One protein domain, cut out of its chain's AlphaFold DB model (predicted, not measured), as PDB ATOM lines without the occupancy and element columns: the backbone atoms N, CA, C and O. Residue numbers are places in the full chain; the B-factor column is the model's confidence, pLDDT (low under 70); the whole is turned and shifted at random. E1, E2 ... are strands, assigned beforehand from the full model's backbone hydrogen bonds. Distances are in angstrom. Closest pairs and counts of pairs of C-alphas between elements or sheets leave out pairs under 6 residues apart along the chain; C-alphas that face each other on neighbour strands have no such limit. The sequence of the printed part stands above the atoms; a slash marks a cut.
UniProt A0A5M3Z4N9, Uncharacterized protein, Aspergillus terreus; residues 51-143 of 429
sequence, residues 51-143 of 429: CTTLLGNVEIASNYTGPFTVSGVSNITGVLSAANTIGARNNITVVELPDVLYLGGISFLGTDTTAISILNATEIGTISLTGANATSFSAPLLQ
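Overview. This is residues 51 to 143 of the 429 residues of an uncharacterized protein of Aspergillus terreus (UniProt A0A5M3Z4N9). The chain is wound in stacked turns, a short solenoid in which each turn lays one strand in each of two walls; E1, E3, E5 and E7 make one wall, and E2, E4, E6 and E8 the wall across from it. The link at Gly 87 sticks out from the stack. The printed part has 93 residues with eight named strands, E1 to E8 in order along the chain, and no named helix; the sheets run E1 E3 E5 E7 and E2 E4 E6 E8, both all parallel. The class is all strand, with under half of the residues, 45 of 93, in named elements. The whole is compact, with a radius of gyration of the C-alphas of 12.3 A, and spans 34 by 25 by 21 A.

Arrangement. Look first at residues 53 to 54, which pair in parallel with residues 75 to 76 of E3, residues 75 to 82. E1, residues 57 to 60, is an edge strand and the parallel neighbour of E3; find N 58 and O 79 at 2.9 A. E3 bends by 76 degrees at residue 78. Its other parallel neighbour is E5, residues 102 to 109, with an angle of 4 degrees between the N-to-C directions of E3 and E5; find N 80 and O 105 within hydrogen-bond range at 2.8 A. E7, residues 123 to 130, is the other edge strand; N 106 and O 126 are 2.7 A apart, and E7 bends by 53 degrees at residue 126. In the second sheet, E2, residues 65 to 69, is the parallel neighbour of E4, residues 91 to 96, with N 68 and O 94 at 2.8 A. E6, residues 115 to 117, follows with N 95 and O 115 at 2.9 A, then the edge strand E8, residues 136 to 138, with N 138 and O 116 at 2.9 A. Strands that follow each other in the chain are apart, E1 and E2 only just, at 8.4 A.

Along the chain. Find C-alpha 57 at (328.689, 217.503, 160.216), where E1 begins. E3 is 18.3 A from first to last C-alpha, E5 21.3 A and E7 20.4 A; E4 is 14.7 A, E2 11.9 A, E1 10.0 A, E6 6.6 A and E8 6.5 A. E5 begins at C-alpha 102, (317.230, 220.447, 154.545), and E8 ends at C-alpha 138, (317.688, 210.703, 143.675).

Size, cuts and confidence. The two C-alphas farthest apart, those of Gly 87 and Gln 143, are 36.4 A apart. The printed part has no cut. No link is long; the link from E3 to E4 is short, and the others are tight. The mean pLDDT of the printed part is 90.6, and it is under 70 at residues 86 to 89, 111, and 132 to 134 of this model.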
ATOM      1  N   CYS A  51     315.972 213.222 168.072       96.12
ATOM      2  CA  CYS A  51     316.447 214.405 167.375       96.12
ATOM      3  C   CYS A  51     315.676 214.576 166.078       96.12
ATOM      4  O   CYS A  51     315.680 213.689 165.234       96.12
ATOM      5  N   THR A  52     315.082 215.749 165.887       96.75
ATOM      6  CA  THR A  52     314.550 216.159 164.580       96.75
ATOM      7  C   THR A  52     315.573 216.985 163.804       96.75
ATOM      8  O   THR A  52     315.469 217.119 162.589       96.75
ATOM      9  N   THR A  53     316.565 217.558 164.494       97.25
ATOM     10  CA  THR A  53     317.614 218.381 163.888       97.25
ATOM     11  C   THR A  53     318.985 217.977 164.405       97.25
ATOM     12  O   THR A  53     319.218 217.973 165.616       97.25
ATOM     13  N   LEU A  54     319.903 217.682 163.485       96.56
ATOM     14  CA  LEU A  54     321.306 217.413 163.778       96.56
ATOM     15  C   LEU A  54     322.145 218.649 163.447       96.56
ATOM     16  O   LEU A  54     322.232 219.090 162.296       96.56
ATOM     17  N   LEU A  55     322.758 219.225 164.480       95.50
ATOM     18  CA  LEU A  55     323.689 220.334 164.316       95.50
ATOM     19  C   LEU A  55     325.104 219.827 164.039       95.50
ATOM     20  O   LEU A  55     325.617 218.999 164.793       95.50
ATOM     21  N   GLY A  56     325.733 220.373 162.997       94.50
ATOM     22  CA  GLY A  56     327.091 220.030 162.584       94.50
ATOM     23  C   GLY A  56     327.170 218.929 161.526       94.50
ATOM     24  O   GLY A  56     326.161 218.486 160.975       94.50
ATOM     25  N   ASN A  57     328.402 218.521 161.226       95.44
ATOM     26  CA  ASN A  57     328.689 217.503 160.216       95.44
ATOM     27  C   ASN A  57     328.332 216.112 160.737       95.44
ATOM     28  O   ASN A  57     328.447 215.845 161.935       95.44
ATOM     29  N   VAL A  58     327.942 215.215 159.837       96.06
ATOM     30  CA  VAL A  58     327.673 213.810 160.147       96.06
ATOM     31  C   VAL A  58     328.621 212.963 159.320       96.06
ATOM     32  O   VAL A  58     328.513 212.906 158.105       96.06
ATOM     33  N   GLU A  59     329.553 212.297 159.979       94.81
ATOM     34  CA  GLU A  59     330.485 211.381 159.343       94.81
ATOM     35  C   GLU A  59     330.089 209.936 159.642       94.81
ATOM     36  O   GLU A  59     329.936 209.517 160.793       94.81
ATOM     37  N   ILE A  60     329.955 209.153 158.581       94.25
ATOM     38  CA  ILE A  60     329.784 207.710 158.643       94.25
ATOM     39  C   ILE A  60     331.165 207.100 158.856       94.25
ATOM     40  O   ILE A  60     332.049 207.241 158.009       94.25
ATOM     41  N   ALA A  61     331.361 206.434 159.991       93.06
ATOM     42  CA  ALA A  61     332.654 205.886 160.370       93.06
ATOM     43  C   ALA A  61     333.167 204.862 159.348       93.06
ATOM     44  O   ALA A  61     332.393 204.154 158.701       93.06
ATOM     45  N   SER A  62     334.490 204.716 159.258       91.00
ATOM     46  CA  SER A  62     335.118 203.856 158.248       91.00
ATOM     47  C   SER A  62     334.834 202.361 158.419       91.00
ATOM     48  O   SER A  62     334.979 201.581 157.482       91.00
ATOM     49  N   ASN A  63     334.396 201.956 159.613       90.94
ATOM     50  CA  ASN A  63     333.996 200.588 159.932       90.94
ATOM     51  C   ASN A  63     332.483 200.334 159.789       90.94
ATOM     52  O   ASN A  63     332.023 199.243 160.130       90.94
ATOM     53  N   TYR A  64     331.708 201.316 159.322       92.56
ATOM     54  CA  TYR A  64     330.282 201.148 159.069       92.56
ATOM     55  C   TYR A  64     330.056 200.201 157.882       92.56
ATOM     56  O   TYR A  64     330.723 200.297 156.848       92.56
ATOM     57  N   THR A  65     329.092 199.288 158.015       91.94
ATOM     58  CA  THR A  65     328.711 198.350 156.949       91.94
ATOM     59  C   THR A  65     327.194 198.271 156.814       91.94
ATOM     60  O   THR A  65     326.476 198.377 157.808       91.94
ATOM     61  N   GLY A  66     326.714 198.056 155.587       93.12
ATOM     62  CA  GLY A  66     325.289 197.927 155.286       93.12
ATOM     63  C   GLY A  66     324.608 199.261 154.948       93.12
ATOM     64  O   GLY A  66     325.289 200.215 154.562       93.12
ATOM     65  N   PRO A  67     323.269 199.330 155.031       95.06
ATOM     66  CA  PRO A  67     322.519 200.543 154.718       95.06
ATOM     67  C   PRO A  67     322.706 201.615 155.798       95.06
ATOM     68  O   PRO A  67     322.866 201.301 156.979       95.06
ATOM     69  N   PHE A  68     322.667 202.879 155.388       96.06
ATOM     70  CA  PHE A  68     322.652 204.051 156.255       96.06
ATOM     71  C   PHE A  68     321.332 204.799 156.054       96.06
ATOM     72  O   PHE A  68     321.160 205.504 155.061       96.06
ATOM     73  N   THR A  69     320.398 204.637 156.991       97.69
ATOM     74  CA  THR A  69     319.055 205.227 156.894       97.69
ATOM     75  C   THR A  69     318.814 206.199 158.046       97.69
ATOM     76  O   THR A  69     318.923 205.821 159.212       97.69
ATOM     77  N   VAL A  70     318.455 207.449 157.748       96.94
ATOM     78  CA  VAL A  70     318.138 208.474 158.757       96.94
ATOM     79  C   VAL A  70     316.638 208.776 158.745       96.94
ATOM     80  O   VAL A  70     316.163 209.585 157.950       96.94
ATOM     81  N   SER A  71     315.883 208.157 159.653       96.62
ATOM     82  CA  SER A  71     314.444 208.422 159.827       96.62
ATOM     83  C   SER A  71     314.160 209.320 161.030       96.62
ATOM     84  O   SER A  71     314.801 209.177 162.067       96.62
ATOM     85  N   GLY A  72     313.169 210.203 160.922       95.94
ATOM     86  CA  GLY A  72     312.727 211.125 161.976       95.94
ATOM     87  C   GLY A  72     313.521 212.434 162.078       95.94
ATOM     88  O   GLY A  72     313.104 213.340 162.800       95.94
ATOM     89  N   VAL A  73     314.622 212.570 161.332       97.69
ATOM     90  CA  VAL A  73     315.421 213.802 161.250       97.69
ATOM     91  C   VAL A  73     315.001 214.585 160.015       97.69
ATOM     92  O   VAL A  73     315.134 214.092 158.901       97.69
ATOM     93  N   SER A  74     314.549 215.821 160.208       97.50
ATOM     94  CA  SER A  74     314.136 216.708 159.119       97.50
ATOM     95  C   SER A  74     315.204 217.711 158.696       97.50
ATOM     96  O   SER A  74     315.105 218.286 157.615       97.50
ATOM     97  N   ASN A  75     316.231 217.938 159.517       98.25
ATOM     98  CA  ASN A  75     317.274 218.917 159.221       98.25
ATOM     99  C   ASN A  75     318.653 218.417 159.672       98.25
ATOM    100  O   ASN A  75     318.848 218.083 160.842       98.25
ATOM    101  N   ILE A  76     319.610 218.408 158.746       97.88
ATOM    102  CA  ILE A  76     321.030 218.188 159.021       97.88
ATOM    103  C   ILE A  76     321.773 219.433 158.548       97.88
ATOM    104  O   ILE A  76     321.872 219.689 157.354       97.88
ATOM    105  N   THR A  77     322.288 220.229 159.482       97.25
ATOM    106  CA  THR A  77     322.862 221.545 159.131       97.25
ATOM    107  C   THR A  77     324.240 221.484 158.483       97.25
ATOM    108  O   THR A  77     324.615 222.422 157.784       97.25
ATOM    109  N   GLY A  78     325.001 220.419 158.736       96.62
ATOM    110  CA  GLY A  78     326.330 220.220 158.166       96.62
ATOM    111  C   GLY A  78     326.338 219.259 156.983       96.62
ATOM    112  O   GLY A  78     325.305 218.937 156.395       96.62
ATOM    113  N   VAL A  79     327.540 218.792 156.654       96.38
ATOM    114  CA  VAL A  79     327.776 217.847 155.560       96.38
ATOM    115  C   VAL A  79     327.674 216.412 156.074       96.38
ATOM    116  O   VAL A  79     328.298 216.067 157.079       96.38
ATOM    117  N   LEU A  80     326.904 215.580 155.373       96.38
ATOM    118  CA  LEU A  80     326.920 214.128 155.500       96.38
ATOM    119  C   LEU A  80     328.071 213.563 154.662       96.38
ATOM    120  O   LEU A  80     328.088 213.725 153.444       96.38
ATOM    121  N   SER A  81     329.026 212.891 155.291       94.62
ATOM    122  CA  SER A  81     330.185 212.323 154.603       94.62
ATOM    123  C   SER A  81     330.497 210.908 155.065       94.62
ATOM    124  O   SER A  81     330.048 210.449 156.112       94.62
ATOM    125  N   ALA A  82     331.282 210.192 154.268       90.94
ATOM    126  CA  ALA A  82     331.886 208.927 154.658       90.94
ATOM    127  C   ALA A  82     333.330 209.193 155.081       90.94
ATOM    128  O   ALA A  82     334.067 209.871 154.361       90.94
ATOM    129  N   ALA A  83     333.747 208.638 156.220       87.38
ATOM    130  CA  ALA A  83     335.132 208.709 156.660       87.38
ATOM    131  C   ALA A  83     336.043 208.149 155.561       87.38
ATOM    132  O   ALA A  83     335.916 206.987 155.178       87.38
ATOM    133  N   ASN A  84     336.957 208.976 155.061       75.25
ATOM    134  CA  ASN A  84     337.886 208.623 153.993       75.25
ATOM    135  C   ASN A  84     339.282 208.401 154.585       75.25
ATOM    136  O   ASN A  84     340.182 209.231 154.458       75.25
ATOM    137  N   THR A  85     339.455 207.298 155.310       70.62
ATOM    138  CA  THR A  85     340.783 206.888 155.778       70.62
ATOM    139  C   THR A  85     341.465 206.057 154.702       70.62
ATOM    140  O   THR A  85     340.906 205.060 154.248       70.62
ATOM    141  N   ILE A  86     342.688 206.438 154.323       68.12
ATOM    142  CA  ILE A  86     343.508 205.725 153.332       68.12
ATOM    143  C   ILE A  86     343.534 204.223 153.663       68.12
ATOM    144  O   ILE A  86     344.040 203.819 154.707       68.12
ATOM    145  N   GLY A  87     342.988 203.400 152.764       61.06
ATOM    146  CA  GLY A  87     342.964 201.938 152.896       61.06
ATOM    147  C   GLY A  87     341.745 201.348 153.616       61.06
ATOM    148  O   GLY A  87     341.580 200.131 153.572       61.06
ATOM    149  N   ALA A  88     340.869 202.161 154.213       63.19
ATOM    150  CA  ALA A  88     339.562 201.700 154.677       63.19
ATOM    151  C   ALA A  88     338.501 202.068 153.638       63.19
ATOM    152  O   ALA A  88     338.353 203.233 153.279       63.19
ATOM    153  N   ARG A  89     337.779 201.062 153.146       68.81
ATOM    154  CA  ARG A  89     336.580 201.272 152.340       68.81
ATOM    155  C   ARG A  89     335.368 201.031 153.211       68.81
ATOM    156  O   ARG A  89     335.207 199.942 153.762       68.81
ATOM    157  N   ASN A  90     334.520 202.036 153.302       73.12
ATOM    158  CA  ASN A  90     333.253 201.930 153.999       73.12
ATOM    159  C   ASN A  90     332.348 201.119 153.072       73.12
ATOM    160  O   ASN A  90     332.175 201.479 151.907       73.12
ATOM    161  N   ASN A  91     331.790 200.015 153.563       85.25
ATOM    162  CA  ASN A  91     330.929 199.151 152.754       85.25
ATOM    163  C   ASN A  91     329.463 199.571 152.929       85.25
ATOM    164  O   ASN A  91     328.616 198.793 153.381       85.25
ATOM    165  N   ILE A  92     329.213 200.857 152.678       88.31
ATOM    166  CA  ILE A  92     327.885 201.460 152.742       88.31
ATOM    167  C   ILE A  92     327.200 201.127 151.432       88.31
ATOM    168  O   ILE A  92     327.634 201.606 150.389       88.31
ATOM    169  N   THR A  93     326.150 200.316 151.471       89.12
ATOM    170  CA  THR A  93     325.455 199.896 150.250       89.12
ATOM    171  C   THR A  93     324.488 200.970 149.766       89.12
ATOM    172  O   THR A  93     324.436 201.269 148.579       89.12
ATOM    173  N   VAL A  94     323.740 201.574 150.689       93.12
ATOM    174  CA  VAL A  94     322.649 202.511 150.396       93.12
ATOM    175  C   VAL A  94     322.648 203.629 151.435       93.12
ATOM    176  O   VAL A  94     322.905 203.362 152.610       93.12
ATOM    177  N   VAL A  95     322.342 204.853 151.009       95.56
ATOM    178  CA  VAL A  95     322.101 206.012 151.878       95.56
ATOM    179  C   VAL A  95     320.675 206.513 151.656       95.56
ATOM    180  O   VAL A  95     320.328 206.911 150.548       95.56
ATOM    181  N   GLU A  96     319.857 206.513 152.705       97.81
ATOM    182  CA  GLU A  96     318.451 206.920 152.660       97.81
ATOM    183  C   GLU A  96     318.158 208.000 153.700       97.81
ATOM    184  O   GLU A  96     318.324 207.799 154.904       97.81
ATOM    185  N   LEU A  97     317.662 209.142 153.233       97.94
ATOM    186  CA  LEU A  97     317.282 210.291 154.051       97.94
ATOM    187  C   LEU A  97     315.796 210.634 153.815       97.94
ATOM    188  O   LEU A  97     315.493 211.692 153.260       97.94
ATOM    189  N   PRO A  98     314.853 209.739 154.174       97.75
ATOM    190  CA  PRO A  98     313.447 209.864 153.789       97.75
ATOM    191  C   PRO A  98     312.761 211.100 154.370       97.75
ATOM    192  O   PRO A  98     311.898 211.665 153.715       97.75
ATOM    193  N   ASP A  99     313.134 211.537 155.572       97.81
ATOM    194  CA  ASP A  99     312.439 212.626 156.274       97.81
ATOM    195  C   ASP A  99     313.182 213.969 156.194       97.81
ATOM    196  O   ASP A  99     312.666 214.987 156.660       97.81
ATOM    197  N   VAL A 100     314.386 213.986 155.608       98.31
ATOM    198  CA  VAL A 100     315.247 215.173 155.552       98.31
ATOM    199  C   VAL A 100     314.675 216.182 154.561       98.31
ATOM    200  O   VAL A 100     314.521 215.882 153.384       98.31
ATOM    201  N   LEU A 101     314.398 217.393 155.050       98.19
ATOM    202  CA  LEU A 101     313.899 218.535 154.278       98.19
ATOM    203  C   LEU A 101     315.023 219.501 153.879       98.19
ATOM    204  O   LEU A 101     314.950 220.122 152.817       98.19
ATOM    205  N   TYR A 102     316.040 219.618 154.739       98.38
ATOM    206  CA  TYR A 102     317.230 220.447 154.545       98.38
ATOM    207  C   TYR A 102     318.494 219.659 154.896       98.38
ATOM    208  O   TYR A 102     318.578 219.051 155.972       98.38
ATOM    209  N   LEU A 103     319.491 219.733 154.016       98.50
ATOM    210  CA  LEU A 103     320.805 219.130 154.214       98.50
ATOM    211  C   LEU A 103     321.905 220.142 153.874       98.50
ATOM    212  O   LEU A 103     321.978 220.627 152.752       98.50
ATOM    213  N   GLY A 104     322.807 220.430 154.811       98.31
ATOM    214  CA  GLY A 104     323.936 221.333 154.565       98.31
ATOM    215  C   GLY A 104     324.844 220.840 153.437       98.31
ATOM    216  O   GLY A 104     325.320 221.625 152.626       98.31
ATOM    217  N   GLY A 105     325.027 219.528 153.324       97.88
ATOM    218  CA  GLY A 105     325.577 218.924 152.120       97.88
ATOM    219  C   GLY A 105     325.758 217.419 152.230       97.88
ATOM    220  O   GLY A 105     325.527 216.818 153.276       97.88
ATOM    221  N   ILE A 106     326.207 216.809 151.146       96.25
ATOM    222  CA  ILE A 106     326.556 215.402 151.038       96.25
ATOM    223  C   ILE A 106     327.871 215.283 150.276       96.25
ATOM    224  O   ILE A 106     328.033 215.874 149.212       96.25
ATOM    225  N   SER A 107     328.830 214.554 150.838       94.25
ATOM    226  CA  SER A 107     330.165 214.410 150.263       94.25
ATOM    227  C   SER A 107     330.661 212.976 150.379       94.25
ATOM    228  O   SER A 107     331.098 212.542 151.449       94.25
ATOM    229  N   PHE A 108     330.670 212.257 149.261       91.00
ATOM    230  CA  PHE A 108     331.194 210.897 149.179       91.00
ATOM    231  C   PHE A 108     332.290 210.805 148.125       91.00
ATOM    232  O   PHE A 108     332.085 211.125 146.958       91.00
ATOM    233  N   LEU A 109     333.470 210.361 148.558       86.38
ATOM    234  CA  LEU A 109     334.659 210.222 147.724       86.38
ATOM    235  C   LEU A 109     335.092 208.754 147.718       86.38
ATOM    236  O   LEU A 109     335.484 208.219 148.752       86.38
ATOM    237  N   GLY A 110     335.045 208.106 146.557       76.00
ATOM    238  CA  GLY A 110     335.554 206.749 146.346       76.00
ATOM    239  C   GLY A 110     334.796 205.649 147.093       76.00
ATOM    240  O   GLY A 110     335.388 204.614 147.397       76.00
ATOM    241  N   THR A 111     333.520 205.862 147.417       69.81
ATOM    242  CA  THR A 111     332.681 204.873 148.107       69.81
ATOM    243  C   THR A 111     332.126 203.832 147.138       69.81
ATOM    244  O   THR A 111     331.739 204.174 146.024       69.81
ATOM    245  N   ASP A 112     331.975 202.586 147.594       73.88
ATOM    246  CA  ASP A 112     331.257 201.526 146.863       73.88
ATOM    247  C   ASP A 112     329.719 201.632 147.036       73.88
ATOM    248  O   ASP A 112     328.983 200.672 146.812       73.88
ATOM    249  N   THR A 113     329.223 202.802 147.456       71.38
ATOM    250  CA  THR A 113     327.795 203.085 147.636       71.38
ATOM    251  C   THR A 113     327.070 203.045 146.311       71.38
ATOM    252  O   THR A 113     327.470 203.724 145.375       71.38
ATOM    253  N   THR A 114     325.992 202.262 146.247       78.19
ATOM    254  CA  THR A 114     325.260 202.027 145.002       78.19
ATOM    255  C   THR A 114     324.109 203.009 144.828       78.19
ATOM    256  O   THR A 114     323.869 203.468 143.716       78.19
ATOM    257  N   ALA A 115     323.417 203.386 145.904       91.12
ATOM    258  CA  ALA A 115     322.258 204.272 145.820       91.12
ATOM    259  C   ALA A 115     322.227 205.310 146.942       91.12
ATOM    260  O   ALA A 115     322.467 204.991 148.109       91.12
ATOM    261  N   ILE A 116     321.893 206.546 146.579       94.38
ATOM    262  CA  ILE A 116     321.667 207.656 147.506       94.38
ATOM    263  C   ILE A 116     320.285 208.242 147.211       94.38
ATOM    264  O   ILE A 116     320.009 208.638 146.080       94.38
ATOM    265  N   SER A 117     319.428 208.303 148.227       97.12
ATOM    266  CA  SER A 117     318.047 208.773 148.109       97.12
ATOM    267  C   SER A 117     317.705 209.787 149.200       97.12
ATOM    268  O   SER A 117     317.815 209.500 150.395       97.12
ATOM    269  N   ILE A 118     317.287 210.984 148.784       97.56
ATOM    270  CA  ILE A 118     316.935 212.122 149.641       97.56
ATOM    271  C   ILE A 118     315.560 212.647 149.204       97.56
ATOM    272  O   ILE A 118     315.430 213.679 148.552       97.56
ATOM    273  N   LEU A 119     314.518 211.877 149.524       96.44
ATOM    274  CA  LEU A 119     313.197 211.993 148.893       96.44
ATOM    275  C   LEU A 119     312.482 213.326 149.137       96.44
ATOM    276  O   LEU A 119     311.756 213.788 148.262       96.44
ATOM    277  N   ASN A 120     312.675 213.924 150.314       98.19
ATOM    278  CA  ASN A 120     311.912 215.090 150.758       98.19
ATOM    279  C   ASN A 120     312.732 216.384 150.848       98.19
ATOM    280  O   ASN A 120     312.182 217.422 151.227       98.19
ATOM    281  N   ALA A 121     314.023 216.351 150.499       98.19
ATOM    282  CA  ALA A 121     314.851 217.544 150.584       98.19
ATOM    283  C   ALA A 121     314.451 218.537 149.499       98.19
ATOM    284  O   ALA A 121     314.379 218.186 148.327       98.19
ATOM    285  N   THR A 122     314.224 219.781 149.909       98.38
ATOM    286  CA  THR A 122     313.935 220.896 148.991       98.38
ATOM    287  C   THR A 122     315.164 221.768 148.757       98.38
ATOM    288  O   THR A 122     315.271 222.422 147.720       98.38
ATOM    289  N   GLU A 123     316.122 221.718 149.684       98.44
ATOM    290  CA  GLU A 123     317.364 222.476 149.641       98.44
ATOM    291  C   GLU A 123     318.531 221.617 150.136       98.44
ATOM    292  O   GLU A 123     318.454 220.985 151.200       98.44
ATOM    293  N   ILE A 124     319.615 221.597 149.357       98.56
ATOM    294  CA  ILE A 124     320.879 220.962 149.733       98.56
ATOM    295  C   ILE A 124     322.018 221.948 149.484       98.56
ATOM    296  O   ILE A 124     322.160 222.436 148.373       98.56
ATOM    297  N   GLY A 125     322.861 222.230 150.476       98.38
ATOM    298  CA  GLY A 125     323.974 223.167 150.282       98.38
ATOM    299  C   GLY A 125     324.983 222.657 149.247       98.38
ATOM    300  O   GLY A 125     325.095 223.218 148.167       98.38
ATOM    301  N   THR A 126     325.678 221.558 149.525       97.75
ATOM    302  CA  THR A 126     326.662 220.987 148.585       97.75
ATOM    303  C   THR A 126     326.360 219.525 148.294       97.75
ATOM    304  O   THR A 126     326.145 218.747 149.216       97.75
ATOM    305  N   ILE A 127     326.400 219.113 147.031       97.06
ATOM    306  CA  ILE A 127     326.366 217.717 146.593       97.06
ATOM    307  C   ILE A 127     327.709 217.425 145.935       97.06
ATOM    308  O   ILE A 127     327.985 217.946 144.868       97.06
ATOM    309  N   SER A 128     328.557 216.607 146.550       94.88
ATOM    310  CA  SER A 128     329.859 216.228 145.994       94.88
ATOM    311  C   SER A 128     330.017 214.716 146.008       94.88
ATOM    312  O   SER A 128     330.341 214.115 147.033       94.88
ATOM    313  N   LEU A 129     329.798 214.083 144.864       92.06
ATOM    314  CA  LEU A 129     329.841 212.636 144.718       92.06
ATOM    315  C   LEU A 129     330.906 212.274 143.690       92.06
ATOM    316  O   LEU A 129     330.753 212.552 142.508       92.06
ATOM    317  N   THR A 130     331.981 211.634 144.139       88.06
ATOM    318  CA  THR A 130     333.077 211.184 143.279       88.06
ATOM    319  C   THR A 130     333.266 209.687 143.443       88.06
ATOM    320  O   THR A 130     333.528 209.226 144.551       88.06
ATOM    321  N   GLY A 131     333.243 208.912 142.361       71.31
ATOM    322  CA  GLY A 131     333.652 207.506 142.412       71.31
ATOM    323  C   GLY A 131     332.814 206.568 141.556       71.31
ATOM    324  O   GLY A 131     331.588 206.582 141.579       71.31
ATOM    325  N   ALA A 132     333.515 205.717 140.808       53.88
ATOM    326  CA  ALA A 132     332.942 204.708 139.930       53.88
ATOM    327  C   ALA A 132     332.358 203.558 140.759       53.88
ATOM    328  O   ALA A 132     333.119 202.690 141.165       53.88
ATOM    329  N   ASN A 133     331.054 203.621 141.056       63.72
ATOM    330  CA  ASN A 133     330.138 202.498 141.340       63.72
ATOM    331  C   ASN A 133     328.751 202.980 141.804       63.72
ATOM    332  O   ASN A 133     327.825 202.169 141.834       63.72
ATOM    333  N   ALA A 134     328.579 204.262 142.154       65.88
ATOM    334  CA  ALA A 134     327.254 204.801 142.444       65.88
ATOM    335  C   ALA A 134     326.358 204.669 141.209       65.88
ATOM    336  O   ALA A 134     326.625 205.256 140.165       65.88
ATOM    337  N   THR A 135     325.310 203.854 141.322       76.94
ATOM    338  CA  THR A 135     324.379 203.588 140.226       76.94
ATOM    339  C   THR A 135     323.254 204.609 140.189       76.94
ATOM    340  O   THR A 135     322.705 204.842 139.120       76.94
ATOM    341  N   SER A 136     322.914 205.231 141.323       90.12
ATOM    342  CA  SER A 136     321.805 206.187 141.380       90.12
ATOM    343  C   SER A 136     321.976 207.279 142.439       90.12
ATOM    344  O   SER A 136     322.452 207.023 143.550       90.12
ATOM    345  N   PHE A 137     321.540 208.490 142.096       94.00
ATOM    346  CA  PHE A 137     321.306 209.594 143.026       94.00
ATOM    347  C   PHE A 137     319.912 210.168 142.763       94.00
ATOM    348  O   PHE A 137     319.618 210.576 141.640       94.00
ATOM    349  N   SER A 138     319.062 210.205 143.788       97.00
ATOM    350  CA  SER A 138     317.688 210.703 143.675       97.00
ATOM    351  C   SER A 138     317.374 211.707 144.780       97.00
ATOM    352  O   SER A 138     317.480 211.408 145.972       97.00
ATOM    353  N   ALA A 139     316.983 212.908 144.362       97.81
ATOM    354  CA  ALA A 139     316.445 213.971 145.200       97.81
ATOM    355  C   ALA A 139     315.296 214.665 144.430       97.81
ATOM    356  O   ALA A 139     315.440 215.799 143.969       97.81
ATOM    357  N   PRO A 140     314.147 213.984 144.249       97.94
ATOM    358  CA  PRO A 140     313.104 214.376 143.294       97.94
ATOM    359  C   PRO A 140     312.406 215.692 143.644       97.94
ATOM    360  O   PRO A 140     311.820 216.332 142.773       97.94
ATOM    361  N   LEU A 141     312.429 216.080 144.923       98.31
ATOM    362  CA  LEU A 141     311.828 217.313 145.431       98.31
ATOM    363  C   LEU A 141     312.850 218.442 145.624       98.31
ATOM    364  O   LEU A 141     312.473 219.514 146.100       98.31
ATOM    365  N   LEU A 142     314.117 218.222 145.251       98.69
ATOM    366  CA  LEU A 142     315.169 219.223 145.379       98.69
ATOM    367  C   LEU A 142     314.859 220.401 144.467       98.69
ATOM    368  O   LEU A 142     314.774 220.222 143.262       98.69
ATOM    369  N   GLN A 143     314.720 221.600 145.029       98.69
ATOM    370  CA  GLN A 143     314.433 222.823 144.276       98.69
ATOM    371  C   GLN A 143     315.669 223.705 144.119       98.69
ATOM    372  O   GLN A 143     315.808 224.386 143.099       98.69
TER     373      GLN A 143